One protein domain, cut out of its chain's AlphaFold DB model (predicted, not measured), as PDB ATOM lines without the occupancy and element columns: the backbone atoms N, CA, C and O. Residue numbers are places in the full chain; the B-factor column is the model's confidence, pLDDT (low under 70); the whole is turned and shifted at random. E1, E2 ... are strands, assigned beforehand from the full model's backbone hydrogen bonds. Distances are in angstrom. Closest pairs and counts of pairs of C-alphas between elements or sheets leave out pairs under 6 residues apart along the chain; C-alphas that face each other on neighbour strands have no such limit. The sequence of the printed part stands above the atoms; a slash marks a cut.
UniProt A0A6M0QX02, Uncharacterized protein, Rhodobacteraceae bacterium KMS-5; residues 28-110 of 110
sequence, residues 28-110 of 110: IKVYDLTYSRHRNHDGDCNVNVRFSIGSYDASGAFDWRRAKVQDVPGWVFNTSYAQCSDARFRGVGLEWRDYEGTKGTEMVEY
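What this domain is: This is residues 28 to 110 of the 110 residues of an uncharacterized protein of Rhodobacteraceae bacterium KMS-5 (UniProt A0A6M0QX02). A single long, twisted sheet of five antiparallel strands makes a rod, with the long strands E1, E2 and E4 side by side through its middle and the shorter E3 and E5 at its two edges. The long link of residues 68 to 86 passes over one face of this sheet on its way from E3, at one edge, to E4 beyond E1, and no named helix covers either face. The printed part has 83 residues with five named strands, E1 to E5 along the chain; the order across the sheet is E3, E2, E1, E4, E5, all antiparallel, and the class is all strand. The whole is loose, with a radius of gyration of the C-alphas of 15.2 A, and its C-alphas span 51 by 23 by 22 A.

How they stand to each other: E1, residues 29 to 39, follows the first printed residue, Ile 28, and is an inner strand of the sheet. E2, residues 45 to 56, is its antiparallel neighbour, with 173 degrees between their directions. The two form a hairpin with a tight link; the C-alphas of Val 47 and Arg 37 face each other at 4.5 A, and N 54 and O 30 are within hydrogen-bond range at 2.7 A. E3, residues 62 to 67, makes the next hairpin with E2, again with a tight link, at 154 degrees. Here the C-alphas of Trp 64 and Gly 54 face each other at 4.4 A, and N 65 and O 53 are 2.8 A apart, within hydrogen-bond range. E1, E2 and E3 are a meander, each strand the antiparallel neighbour of the one before. A long link then leads to E4, residues 87 to 97, which is apart from E3 and is the antiparallel neighbour of E1 at 161 degrees. The C-alphas of Ser 36 and Arg 88 face each other at 4.3 A, and N 31 and O 93 are within hydrogen-bond range at 2.8 A, as are N 37 and O 87 at 2.8 A. E1 to E4 are a Greek key, a meander of three strands followed by a fourth that is the antiparallel neighbour of the first. E4 bends by 53 degrees at residue 90. E5, residues 103 to 109, forms a hairpin with E4 over a tight link, antiparallel at 158 degrees; the C-alphas of Gly 93 and Met 107 face each other at 4.2 A, and N 94 and O 106 are 2.8 A apart, within hydrogen-bond range. E3 and E5 are the edge strands, and E5 is apart from both E2 and E3.

Where its parts are: E1 runs from Lys 29, with its C-alpha at (30.545, -9.281, 3.868), to Arg 39, with its C-alpha at (31.626, 6.217, 32.216), over 32.3 A. E2, from Cys 45 to Tyr 56, has 12 residues, the most of the five strands, and measures 35.9 A. E3, from Phe 62 to Ala 67, measures 15.7 A. E4, from Ala 87 to Arg 97, measures 31.3 A from first to last C-alpha. E5, from Lys 103 to Glu 109, measures 20.6 A and ends with C-alpha 109 at (35.322, 5.187, 10.645).

The domain as a whole: The two C-alphas farthest apart are those of Asp 42 and Glu 100, 52.8 A. The first and last printed C-alphas, of Ile 28 and Tyr 110, are 21.2 A apart, and Tyr 110 is the chain's last residue. The printed part has no cut. The link of 19 residues from E3 to E4 is long, and the other three are tight. The mean pLDDT of the printed part is 89.0; residues 79 to 82, in the long link, are under 70.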
ATOM      1  N   ILE A  28      31.618 -11.637  -0.208       89.75
ATOM      2  CA  ILE A  28      31.602 -10.269   0.324       89.75
ATOM      3  C   ILE A  28      30.730 -10.204   1.579       89.75
ATOM      4  O   ILE A  28      29.563 -10.604   1.578       89.75
ATOM      5  N   LYS A  29      31.281  -9.628   2.649       94.31
ATOM      6  CA  LYS A  29      30.545  -9.281   3.868       94.31
ATOM      7  C   LYS A  29      30.735  -7.814   4.195       94.31
ATOM      8  O   LYS A  29      31.862  -7.329   4.256       94.31
ATOM      9  N   VAL A  30      29.623  -7.140   4.454       95.81
ATOM     10  CA  VAL A  30      29.600  -5.754   4.922       95.81
ATOM     11  C   VAL A  30      29.269  -5.759   6.405       95.81
ATOM     12  O   VAL A  30      28.388  -6.486   6.855       95.81
ATOM     13  N   TYR A  31      29.959  -4.942   7.180       95.56
ATOM     14  CA  TYR A  31      29.788  -4.843   8.617       95.56
ATOM     15  C   TYR A  31      29.402  -3.409   8.958       95.56
ATOM     16  O   TYR A  31      30.196  -2.503   8.743       95.56
ATOM     17  N   ASP A  32      28.199  -3.195   9.483       95.88
ATOM     18  CA  ASP A  32      27.762  -1.887   9.981       95.88
ATOM     19  C   ASP A  32      27.866  -1.863  11.506       95.88
ATOM     20  O   ASP A  32      27.307  -2.724  12.200       95.88
ATOM     21  N   LEU A  33      28.607  -0.885  12.024       94.00
ATOM     22  CA  LEU A  33      28.936  -0.764  13.434       94.00
ATOM     23  C   LEU A  33      28.635   0.647  13.939       94.00
ATOM     24  O   LEU A  33      29.139   1.648  13.441       94.00
ATOM     25  N   THR A  34      27.868   0.726  15.022       94.75
ATOM     26  CA  THR A  34      27.838   1.906  15.890       94.75
ATOM     27  C   THR A  34      28.356   1.510  17.256       94.75
ATOM     28  O   THR A  34      27.763   0.654  17.918       94.75
ATOM     29  N   TYR A  35      29.410   2.182  17.698       91.81
ATOM     30  CA  TYR A  35      30.019   1.965  18.997       91.81
ATOM     31  C   TYR A  35      29.932   3.230  19.845       91.81
ATOM     32  O   TYR A  35      30.149   4.351  19.379       91.81
ATOM     33  N   SER A  36      29.624   3.050  21.122       91.88
ATOM     34  CA  SER A  36      29.743   4.099  22.123       91.88
ATOM     35  C   SER A  36      30.149   3.497  23.454       91.88
ATOM     36  O   SER A  36      29.540   2.525  23.901       91.88
ATOM     37  N   ARG A  37      31.106   4.129  24.113       91.06
ATOM     38  CA  ARG A  37      31.505   3.848  25.479       91.06
ATOM     39  C   ARG A  37      31.558   5.144  26.261       91.06
ATOM     40  O   ARG A  37      32.045   6.143  25.740       91.06
ATOM     41  N   HIS A  38      31.071   5.099  27.489       92.19
ATOM     42  CA  HIS A  38      31.203   6.198  28.434       92.19
ATOM     43  C   HIS A  38      31.222   5.675  29.864       92.19
ATOM     44  O   HIS A  38      30.756   4.563  30.129       92.19
ATOM     45  N   ARG A  39      31.741   6.484  30.783       93.00
ATOM     46  CA  ARG A  39      31.626   6.217  32.216       93.00
ATOM     47  C   ARG A  39      30.356   6.873  32.755       93.00
ATOM     48  O   ARG A  39      30.100   8.037  32.451       93.00
ATOM     49  N   ASN A  40      29.548   6.143  33.520       91.06
ATOM     50  CA  ASN A  40      28.403   6.743  34.207       91.06
ATOM     51  C   ASN A  40      28.840   7.453  35.503       91.06
ATOM     52  O   ASN A  40      30.006   7.419  35.897       91.06
ATOM     53  N   HIS A  41      27.884   8.102  36.167       89.31
ATOM     54  CA  HIS A  41      28.118   8.780  37.443       89.31
ATOM     55  C   HIS A  41      28.610   7.825  38.548       89.31
ATOM     56  O   HIS A  41      29.412   8.225  39.387       89.31
ATOM     57  N   ASP A  42      28.185   6.562  38.510       92.31
ATOM     58  CA  ASP A  42      28.541   5.539  39.500       92.31
ATOM     59  C   ASP A  42      29.941   4.939  39.262       92.31
ATOM     60  O   ASP A  42      30.446   4.162  40.068       92.31
ATOM     61  N   GLY A  43      30.606   5.343  38.176       87.44
ATOM     62  CA  GLY A  43      31.949   4.904  37.817       87.44
ATOM     63  C   GLY A  43      31.999   3.667  36.917       87.44
ATOM     64  O   GLY A  43      33.100   3.301  36.488       87.44
ATOM     65  N   ASP A  44      30.849   3.078  36.582       90.50
ATOM     66  CA  ASP A  44      30.729   1.936  35.679       90.50
ATOM     67  C   ASP A  44      31.004   2.325  34.230       90.50
ATOM     68  O   ASP A  44      30.676   3.419  33.755       90.50
ATOM     69  N   CYS A  45      31.584   1.378  33.498       89.44
ATOM     70  CA  CYS A  45      31.859   1.538  32.085       89.44
ATOM     71  C   CYS A  45      30.707   1.011  31.233       89.44
ATOM     72  O   CYS A  45      30.570  -0.193  31.014       89.44
ATOM     73  N   ASN A  46      29.910   1.924  30.695       90.38
ATOM     74  CA  ASN A  46      28.801   1.589  29.821       90.38
ATOM     75  C   ASN A  46      29.283   1.462  28.381       90.38
ATOM     76  O   ASN A  46      29.701   2.447  27.771       90.38
ATOM     77  N   VAL A  47      29.156   0.263  27.818       88.06
ATOM     78  CA  VAL A  47      29.436  -0.019  26.408       88.06
ATOM     79  C   VAL A  47      28.128  -0.333  25.695       88.06
ATOM     80  O   VAL A  47      27.377  -1.217  26.096       88.06
ATOM     81  N   ASN A  48      27.864   0.378  24.606       89.81
ATOM     82  CA  ASN A  48      26.742   0.116  23.722       89.81
ATOM     83  C   ASN A  48      27.253  -0.097  22.298       89.81
ATOM     84  O   ASN A  48      27.937   0.758  21.733       89.81
ATOM     85  N   VAL A  49      26.876  -1.240  21.727       89.88
ATOM     86  CA  VAL A  49      27.260  -1.649  20.378       89.88
ATOM     87  C   VAL A  49      26.018  -2.020  19.587       89.88
ATOM     88  O   VAL A  49      25.208  -2.844  20.013       89.88
ATOM     89  N   ARG A  50      25.871  -1.430  18.402       93.50
ATOM     90  CA  ARG A  50      24.940  -1.908  17.381       93.50
ATOM     91  C   ARG A  50      25.757  -2.470  16.237       93.50
ATOM     92  O   ARG A  50      26.559  -1.742  15.672       93.50
ATOM     93  N   PHE A  51      25.524  -3.738  15.925       94.25
ATOM     94  CA  PHE A  51      26.268  -4.449  14.904       94.25
ATOM     95  C   PHE A  51      25.317  -5.218  13.988       94.25
ATOM     96  O   PHE A  51      24.400  -5.905  14.459       94.25
ATOM     97  N   SER A  52      25.536  -5.073  12.689       96.19
ATOM     98  CA  SER A  52      24.790  -5.760  11.641       96.19
ATOM     99  C   SER A  52      25.767  -6.281  10.593       96.19
ATOM    100  O   SER A  52      26.740  -5.611  10.256       96.19
ATOM    101  N   ILE A  53      25.497  -7.476  10.078       96.12
ATOM    102  CA  ILE A  53      26.272  -8.101   9.008       96.12
ATOM    103  C   ILE A  53      25.383  -8.143   7.775       96.12
ATOM    104  O   ILE A  53      24.292  -8.708   7.824       96.12
ATOM    105  N   GLY A  54      25.850  -7.527   6.701       95.94
ATOM    106  CA  GLY A  54      25.267  -7.581   5.377       95.94
ATOM    107  C   GLY A  54      25.956  -8.655   4.548       95.94
ATOM    108  O   GLY A  54      27.187  -8.744   4.538       95.94
ATOM    109  N   SER A  55      25.173  -9.476   3.862       94.00
ATOM    110  CA  SER A  55      25.682 -10.527   2.979       94.00
ATOM    111  C   SER A  55      24.710 -10.793   1.843       94.00
ATOM    112  O   SER A  55      23.517 -10.523   1.974       94.00
ATOM    113  N   TYR A  56      25.225 -11.367   0.762       90.69
ATOM    114  CA  TYR A  56      24.418 -11.845  -0.351       90.69
ATOM    115  C   TYR A  56      24.011 -13.307  -0.136       90.69
ATOM    116  O   TYR A  56      24.820 -14.111   0.335       90.69
ATOM    117  N   ASP A  57      22.770 -13.650  -0.470       85.62
ATOM    118  CA  ASP A  57      22.317 -15.038  -0.539       85.62
ATOM    119  C   ASP A  57      22.678 -15.696  -1.885       85.62
ATOM    120  O   ASP A  57      23.301 -15.085  -2.755       85.62
ATOM    121  N   ALA A  58      22.292 -16.964  -2.063       81.56
ATOM    122  CA  ALA A  58      22.573 -17.712  -3.291       81.56
ATOM    123  C   ALA A  58      21.876 -17.131  -4.537       81.56
ATOM    124  O   ALA A  58      22.322 -17.389  -5.645       81.56
ATOM    125  N   SER A  59      20.811 -16.339  -4.371       83.81
ATOM    126  CA  SER A  59      20.145 -15.631  -5.470       83.81
ATOM    127  C   SER A  59      20.784 -14.272  -5.786       83.81
ATOM    128  O   SER A  59      20.352 -13.584  -6.711       83.81
ATOM    129  N   GLY A  60      21.805 -13.870  -5.020       82.38
ATOM    130  CA  GLY A  60      22.417 -12.549  -5.106       82.38
ATOM    131  C   GLY A  60      21.592 -11.451  -4.431       82.38
ATOM    132  O   GLY A  60      21.879 -10.271  -4.635       82.38
ATOM    133  N   ALA A  61      20.582 -11.796  -3.627       88.69
ATOM    134  CA  ALA A  61      19.847 -10.821  -2.831       88.69
ATOM    135  C   ALA A  61      20.678 -10.414  -1.609       88.69
ATOM    136  O   ALA A  61      21.272 -11.259  -0.942       88.69
ATOM    137  N   PHE A  62      20.738  -9.113  -1.324       92.50
ATOM    138  CA  PHE A  62      21.473  -8.580  -0.182       92.50
ATOM    139  C   PHE A  62      20.548  -8.344   1.004       92.50
ATOM    140  O   PHE A  62      19.560  -7.619   0.881       92.50
ATOM    141  N   ASP A  63      20.936  -8.858   2.166       95.44
ATOM    142  CA  ASP A  63      20.180  -8.686   3.399       95.44
ATOM    143  C   ASP A  63      21.079  -8.406   4.599       95.44
ATOM    144  O   ASP A  63      22.237  -8.826   4.673       95.44
ATOM    145  N   TRP A  64      20.501  -7.707   5.578       97.00
ATOM    146  CA  TRP A  64      21.141  -7.415   6.853       97.00
ATOM    147  C   TRP A  64      20.663  -8.368   7.935       97.00
ATOM    148  O   TRP A  64      19.468  -8.511   8.193       97.00
ATOM    149  N   ARG A  65      21.611  -8.922   8.684       95.94
ATOM    150  CA  ARG A  65      21.335  -9.676   9.901       95.94
ATOM    151  C   ARG A  65      21.958  -8.990  11.103       95.94
ATOM    152  O   ARG A  65      23.159  -8.729  11.143       95.94
ATOM    153  N   ARG A  66      21.149  -8.765  12.139       95.19
ATOM    154  CA  ARG A  66      21.647  -8.327  13.449       95.19
ATOM    155  C   ARG A  66      22.630  -9.368  14.000       95.19
ATOM    156  O   ARG A  66      22.325 -10.563  14.010       95.19
ATOM    157  N   ALA A  67      23.776  -8.917  14.493       91.19
ATOM    158  CA  ALA A  67      24.788  -9.780  15.093       91.19
ATOM    159  C   ALA A  67      25.163  -9.296  16.499       91.19
ATOM    160  O   ALA A  67      24.886  -8.152  16.877       91.19
ATOM    161  N   LYS A  68      25.735 -10.192  17.310       87.06
ATOM    162  CA  LYS A  68      26.146  -9.855  18.675       87.06
ATOM    163  C   LYS A  68      27.529  -9.213  18.646       87.06
ATOM    164  O   LYS A  68      28.330  -9.491  17.763       87.06
ATOM    165  N   VAL A  69      27.833  -8.394  19.651       80.62
ATOM    166  CA  VAL A  69      29.150  -7.739  19.778       80.62
ATOM    167  C   VAL A  69      30.311  -8.742  19.824       80.62
ATOM    168  O   VAL A  69      31.381  -8.473  19.300       80.62
ATOM    169  N   GLN A  70      30.083  -9.923  20.398       83.56
ATOM    170  CA  GLN A  70      31.053 -11.019  20.456       83.56
ATOM    171  C   GLN A  70      31.328 -11.685  19.096       83.56
ATOM    172  O   GLN A  70      32.302 -12.419  18.971       83.56
ATOM    173  N   ASP A  71      30.486 -11.426  18.090       85.50
ATOM    174  CA  ASP A  71      30.653 -11.934  16.724       85.50
ATOM    175  C   ASP A  71      31.412 -10.931  15.833       85.50
ATOM    176  O   ASP A  71      31.638 -11.207  14.655       85.50
ATOM    177  N   VAL A  72      31.765  -9.749  16.362       85.62
ATOM    178  CA  VAL A  72      32.520  -8.728  15.627       85.62
ATOM    179  C   VAL A  72      33.928  -9.262  15.356       85.62
ATOM    180  O   VAL A  72      34.641  -9.601  16.305       85.62
ATOM    181  N   PRO A  73      34.368  -9.334  14.088       88.88
ATOM    182  CA  PRO A  73      35.739  -9.708  13.780       88.88
ATOM    183  C   PRO A  73      36.728  -8.727  14.413       88.88
ATOM    184  O   PRO A  73      36.541  -7.514  14.334       88.88
ATOM    185  N   GLY A  74      37.821  -9.237  14.984       88.50
ATOM    186  CA  GLY A  74      38.798  -8.394  15.689       88.50
ATOM    187  C   GLY A  74      39.462  -7.316  14.821       88.50
ATOM    188  O   GLY A  74      39.954  -6.330  15.361       88.50
ATOM    189  N   TRP A  75      39.454  -7.476  13.493       90.19
ATOM    190  CA  TRP A  75      39.957  -6.476  12.546       90.19
ATOM    191  C   TRP A  75      38.982  -5.310  12.310       90.19
ATOM    192  O   TRP A  75      39.430  -4.242  11.909       90.19
ATOM    193  N   VAL A  76      37.675  -5.489  12.558       87.12
ATOM    194  CA  VAL A  76      36.674  -4.409  12.442       87.12
ATOM    195  C   VAL A  76      36.864  -3.428  13.585       87.12
ATOM    196  O   VAL A  76      36.868  -2.218  13.391       87.12
ATOM    197  N   PHE A  77      36.976  -3.961  14.801       80.31
ATOM    198  CA  PHE A  77      37.123  -3.163  16.001       80.31
ATOM    199  C   PHE A  77      37.547  -4.033  17.184       80.31
ATOM    200  O   PHE A  77      37.020  -5.130  17.380       80.31
ATOM    201  N   ASN A  78      38.447  -3.519  18.023       71.75
ATOM    202  CA  ASN A  78      38.833  -4.180  19.263       71.75
ATOM    203  C   ASN A  78      37.998  -3.648  20.430       71.75
ATOM    204  O   ASN A  78      38.044  -2.466  20.744       71.75
ATOM    205  N   THR A  79      37.270  -4.528  21.114       65.19
ATOM    206  CA  THR A  79      36.470  -4.186  22.301       65.19
ATOM    207  C   THR A  79      37.282  -4.155  23.600       65.19
ATOM    208  O   THR A  79      36.762  -3.737  24.634       65.19
ATOM    209  N   SER A  80      38.550  -4.572  23.566       64.62
ATOM    210  CA  SER A  80      39.421  -4.676  24.735       64.62
ATOM    211  C   SER A  80      40.164  -3.366  24.994       64.62
ATOM    212  O   SER A  80      41.066  -2.982  24.248       64.62
ATOM    213  N   TYR A  81      39.790  -2.676  26.073       66.31
ATOM    214  CA  TYR A  81      40.427  -1.432  26.504       66.31
ATOM    215  C   TYR A  81      40.784  -1.496  27.985       66.31
ATOM    216  O   TYR A  81      39.928  -1.766  28.822       66.31
ATOM    217  N   ALA A  82      42.042  -1.183  28.304       63.53
ATOM    218  CA  ALA A  82      42.561  -1.211  29.672       63.53
ATOM    219  C   ALA A  82      41.920  -0.159  30.602       63.53
ATOM    220  O   ALA A  82      41.951  -0.313  31.818       63.53
ATOM    221  N   GLN A  83      41.339   0.909  30.044       78.31
ATOM    222  CA  GLN A  83      40.737   2.011  30.794       78.31
ATOM    223  C   GLN A  83      39.440   2.494  30.135       78.31
ATOM    224  O   GLN A  83      39.362   2.627  28.911       78.31
ATOM    225  N   CYS A  84      38.418   2.768  30.954       85.94
ATOM    226  CA  CYS A  84      37.142   3.297  30.477       85.94
ATOM    227  C   CYS A  84      37.263   4.795  30.176       85.94
ATOM    228  O   CYS A  84      37.079   5.625  31.070       85.94
ATOM    229  N   SER A  85      37.614   5.110  28.930       84.38
ATOM    230  CA  SER A  85      37.551   6.455  28.354       84.38
ATOM    231  C   SER A  85      36.309   6.622  27.484       84.38
ATOM    232  O   SER A  85      35.845   5.649  26.881       84.38
ATOM    233  N   ASP A  86      35.794   7.843  27.376       88.44
ATOM    234  CA  ASP A  86      34.713   8.135  26.439       88.44
ATOM    235  C   ASP A  86      35.181   7.906  25.000       88.44
ATOM    236  O   ASP A  86      36.257   8.347  24.593       88.44
ATOM    237  N   ALA A  87      34.384   7.169  24.236       88.94
ATOM    238  CA  ALA A  87      34.665   6.878  22.840       88.94
ATOM    239  C   ALA A  87      33.356   6.670  22.092       88.94
ATOM    240  O   ALA A  87      32.439   6.007  22.581       88.94
ATOM    241  N   ARG A  88      33.260   7.214  20.884       91.25
ATOM    242  CA  ARG A  88      32.099   7.025  20.025       91.25
ATOM    243  C   ARG A  88      32.533   7.128  18.581       91.25
ATOM    244  O   ARG A  88      33.178   8.102  18.218       91.25
ATOM    245  N   PHE A  89      32.125   6.159  17.782       92.44
ATOM    246  CA  PHE A  89      32.317   6.202  16.342       92.44
ATOM    247  C   PHE A  89      31.242   5.362  15.661       92.44
ATOM    248  O   PHE A  89      30.563   4.525  16.279       92.44
ATOM    249  N   ARG A  90      31.073   5.618  14.371       95.00
ATOM    250  CA  ARG A  90      30.409   4.700  13.460       95.00
ATOM    251  C   ARG A  90      31.435   4.220  12.461       95.00
ATOM    252  O   ARG A  90      32.413   4.910  12.199       95.00
ATOM    253  N   GLY A  91      31.210   3.043  11.911       94.31
ATOM    254  CA  GLY A  91      32.068   2.583  10.847       94.31
ATOM    255  C   GLY A  91      31.456   1.479  10.024       94.31
ATOM    256  O   GLY A  91      30.485   0.833  10.428       94.31
ATOM    257  N   VAL A  92      32.049   1.313   8.851       96.19
ATOM    258  CA  VAL A  92      31.703   0.276   7.893       96.19
ATOM    259  C   VAL A  92      32.946  -0.557   7.635       96.19
ATOM    260  O   VAL A  92      33.970  -0.039   7.194       96.19
ATOM    261  N   GLY A  93      32.840  -1.849   7.926       95.44
ATOM    262  CA  GLY A  93      33.844  -2.844   7.589       95.44
ATOM    263  C   GLY A  93      33.458  -3.598   6.323       95.44
ATOM    264  O   GLY A  93      32.278  -3.862   6.087       95.44
ATOM    265  N   LEU A  94      34.446  -4.003   5.538       95.38
ATOM    266  CA  LEU A  94      34.283  -4.870   4.381       95.38
ATOM    267  C   LEU A  94      35.258  -6.040   4.500       95.38
ATOM    268  O   LEU A  94      36.437  -5.832   4.759       95.38
ATOM    269  N   GLU A  95      34.772  -7.260   4.299       94.25
ATOM    270  CA  GLU A  95      35.605  -8.433   4.021       94.25
ATOM    271  C   GLU A  95      35.239  -8.947   2.635       94.25
ATOM    272  O   GLU A  95      34.056  -9.058   2.309       94.25
ATOM    273  N   TRP A  96      36.245  -9.264   1.829       92.31
ATOM    274  CA  TRP A  96      36.049  -9.828   0.501       92.31
ATOM    275  C   TRP A  96      37.098 -10.888   0.192       92.31
ATOM    276  O   TRP A  96      38.136 -10.999   0.853       92.31
ATOM    277  N   ARG A  97      36.822 -11.663  -0.855       89.50
ATOM    278  CA  ARG A  97      37.791 -12.544  -1.492       89.50
ATOM    279  C   ARG A  97      37.954 -12.120  -2.946       89.50
ATOM    280  O   ARG A  97      36.954 -11.974  -3.643       89.50
ATOM    281  N   ASP A  98      39.187 -11.880  -3.377       84.38
ATOM    282  CA  ASP A  98      39.471 -11.540  -4.772       84.38
ATOM    283  C   ASP A  98      39.441 -12.773  -5.694       84.38
ATOM    284  O   ASP A  98      39.188 -13.900  -5.255       84.38
ATOM    285  N   TYR A  99      39.690 -12.555  -6.989       79.38
ATOM    286  CA  TYR A  99      39.669 -13.614  -8.003       79.38
ATOM    287  C   TYR A  99      40.789 -14.653  -7.842       79.38
ATOM    288  O   TYR A  99      40.673 -15.760  -8.363       79.38
ATOM    289  N   GLU A 100      41.859 -14.320  -7.118       85.31
ATOM    290  CA  GLU A 100      42.961 -15.236  -6.799       85.31
ATOM    291  C   GLU A 100      42.683 -16.029  -5.514       85.31
ATOM    292  O   GLU A 100      43.434 -16.930  -5.143       85.31
ATOM    293  N   GLY A 101      41.576 -15.722  -4.833       82.81
ATOM    294  CA  GLY A 101      41.191 -16.346  -3.582       82.81
ATOM    295  C   GLY A 101      41.790 -15.670  -2.349       82.81
ATOM    296  O   GLY A 101      41.589 -16.175  -1.239       82.81
ATOM    297  N   THR A 102      42.479 -14.539  -2.495       88.75
ATOM    298  CA  THR A 102      43.078 -13.796  -1.382       88.75
ATOM    299  C   THR A 102      41.998 -13.055  -0.606       88.75
ATOM    300  O   THR A 102      41.087 -12.459  -1.178       88.75
ATOM    301  N   LYS A 103      42.080 -13.106   0.728       90.56
ATOM    302  CA  LYS A 103      41.163 -12.369   1.603       90.56
ATOM    303  C   LYS A 103      41.651 -10.938   1.806       90.56
ATOM    304  O   LYS A 103      42.793 -10.745   2.217       90.56
ATOM    305  N   GLY A 104      40.765  -9.973   1.595       93.38
ATOM    306  CA  GLY A 104      40.969  -8.570   1.937       93.38
ATOM    307  C   GLY A 104      39.993  -8.118   3.019       93.38
ATOM    308  O   GLY A 104      38.884  -8.646   3.126       93.38
ATOM    309  N   THR A 105      40.423  -7.156   3.833       95.69
ATOM    310  CA  THR A 105      39.585  -6.510   4.847       95.69
ATOM    311  C   THR A 105      39.887  -5.024   4.911       95.69
ATOM    312  O   THR A 105      41.057  -4.641   4.877       95.69
ATOM    313  N   GLU A 106      38.861  -4.202   5.088       95.06
ATOM    314  CA  GLU A 106      39.003  -2.759   5.275       95.06
ATOM    315  C   GLU A 106      37.948  -2.250   6.256       95.06
ATOM    316  O   GLU A 106      36.827  -2.754   6.277       95.06
ATOM    317  N   MET A 107      38.304  -1.264   7.077       94.44
ATOM    318  CA  MET A 107      37.401  -0.609   8.019       94.44
ATOM    319  C   MET A 107      37.524   0.900   7.858       94.44
ATOM    320  O   MET A 107      38.629   1.441   7.895       94.44
ATOM    321  N   VAL A 108      36.386   1.574   7.718       95.31
ATOM    322  CA  VAL A 108      36.308   3.034   7.630       95.31
ATOM    323  C   VAL A 108      35.456   3.556   8.779       95.31
ATOM    324  O   VAL A 108      34.302   3.157   8.928       95.31
ATOM    325  N   GLU A 109      36.017   4.466   9.572       93.44
ATOM    326  CA  GLU A 109      35.322   5.187  10.645       93.44
ATOM    327  C   GLU A 109      34.894   6.590  10.174       93.44
ATOM    328  O   GLU A 109      35.620   7.221   9.400       93.44
ATOM    329  N   TYR A 110      33.729   7.080  10.622       93.00
ATOM    330  CA  TYR A 110      33.184   8.406  10.276       93.00
ATOM    331  C   TYR A 110      32.333   9.038  11.391       93.00
ATOM    332  O   TYR A 110      31.862   8.311  12.306       93.00
TER     333      TYR A 110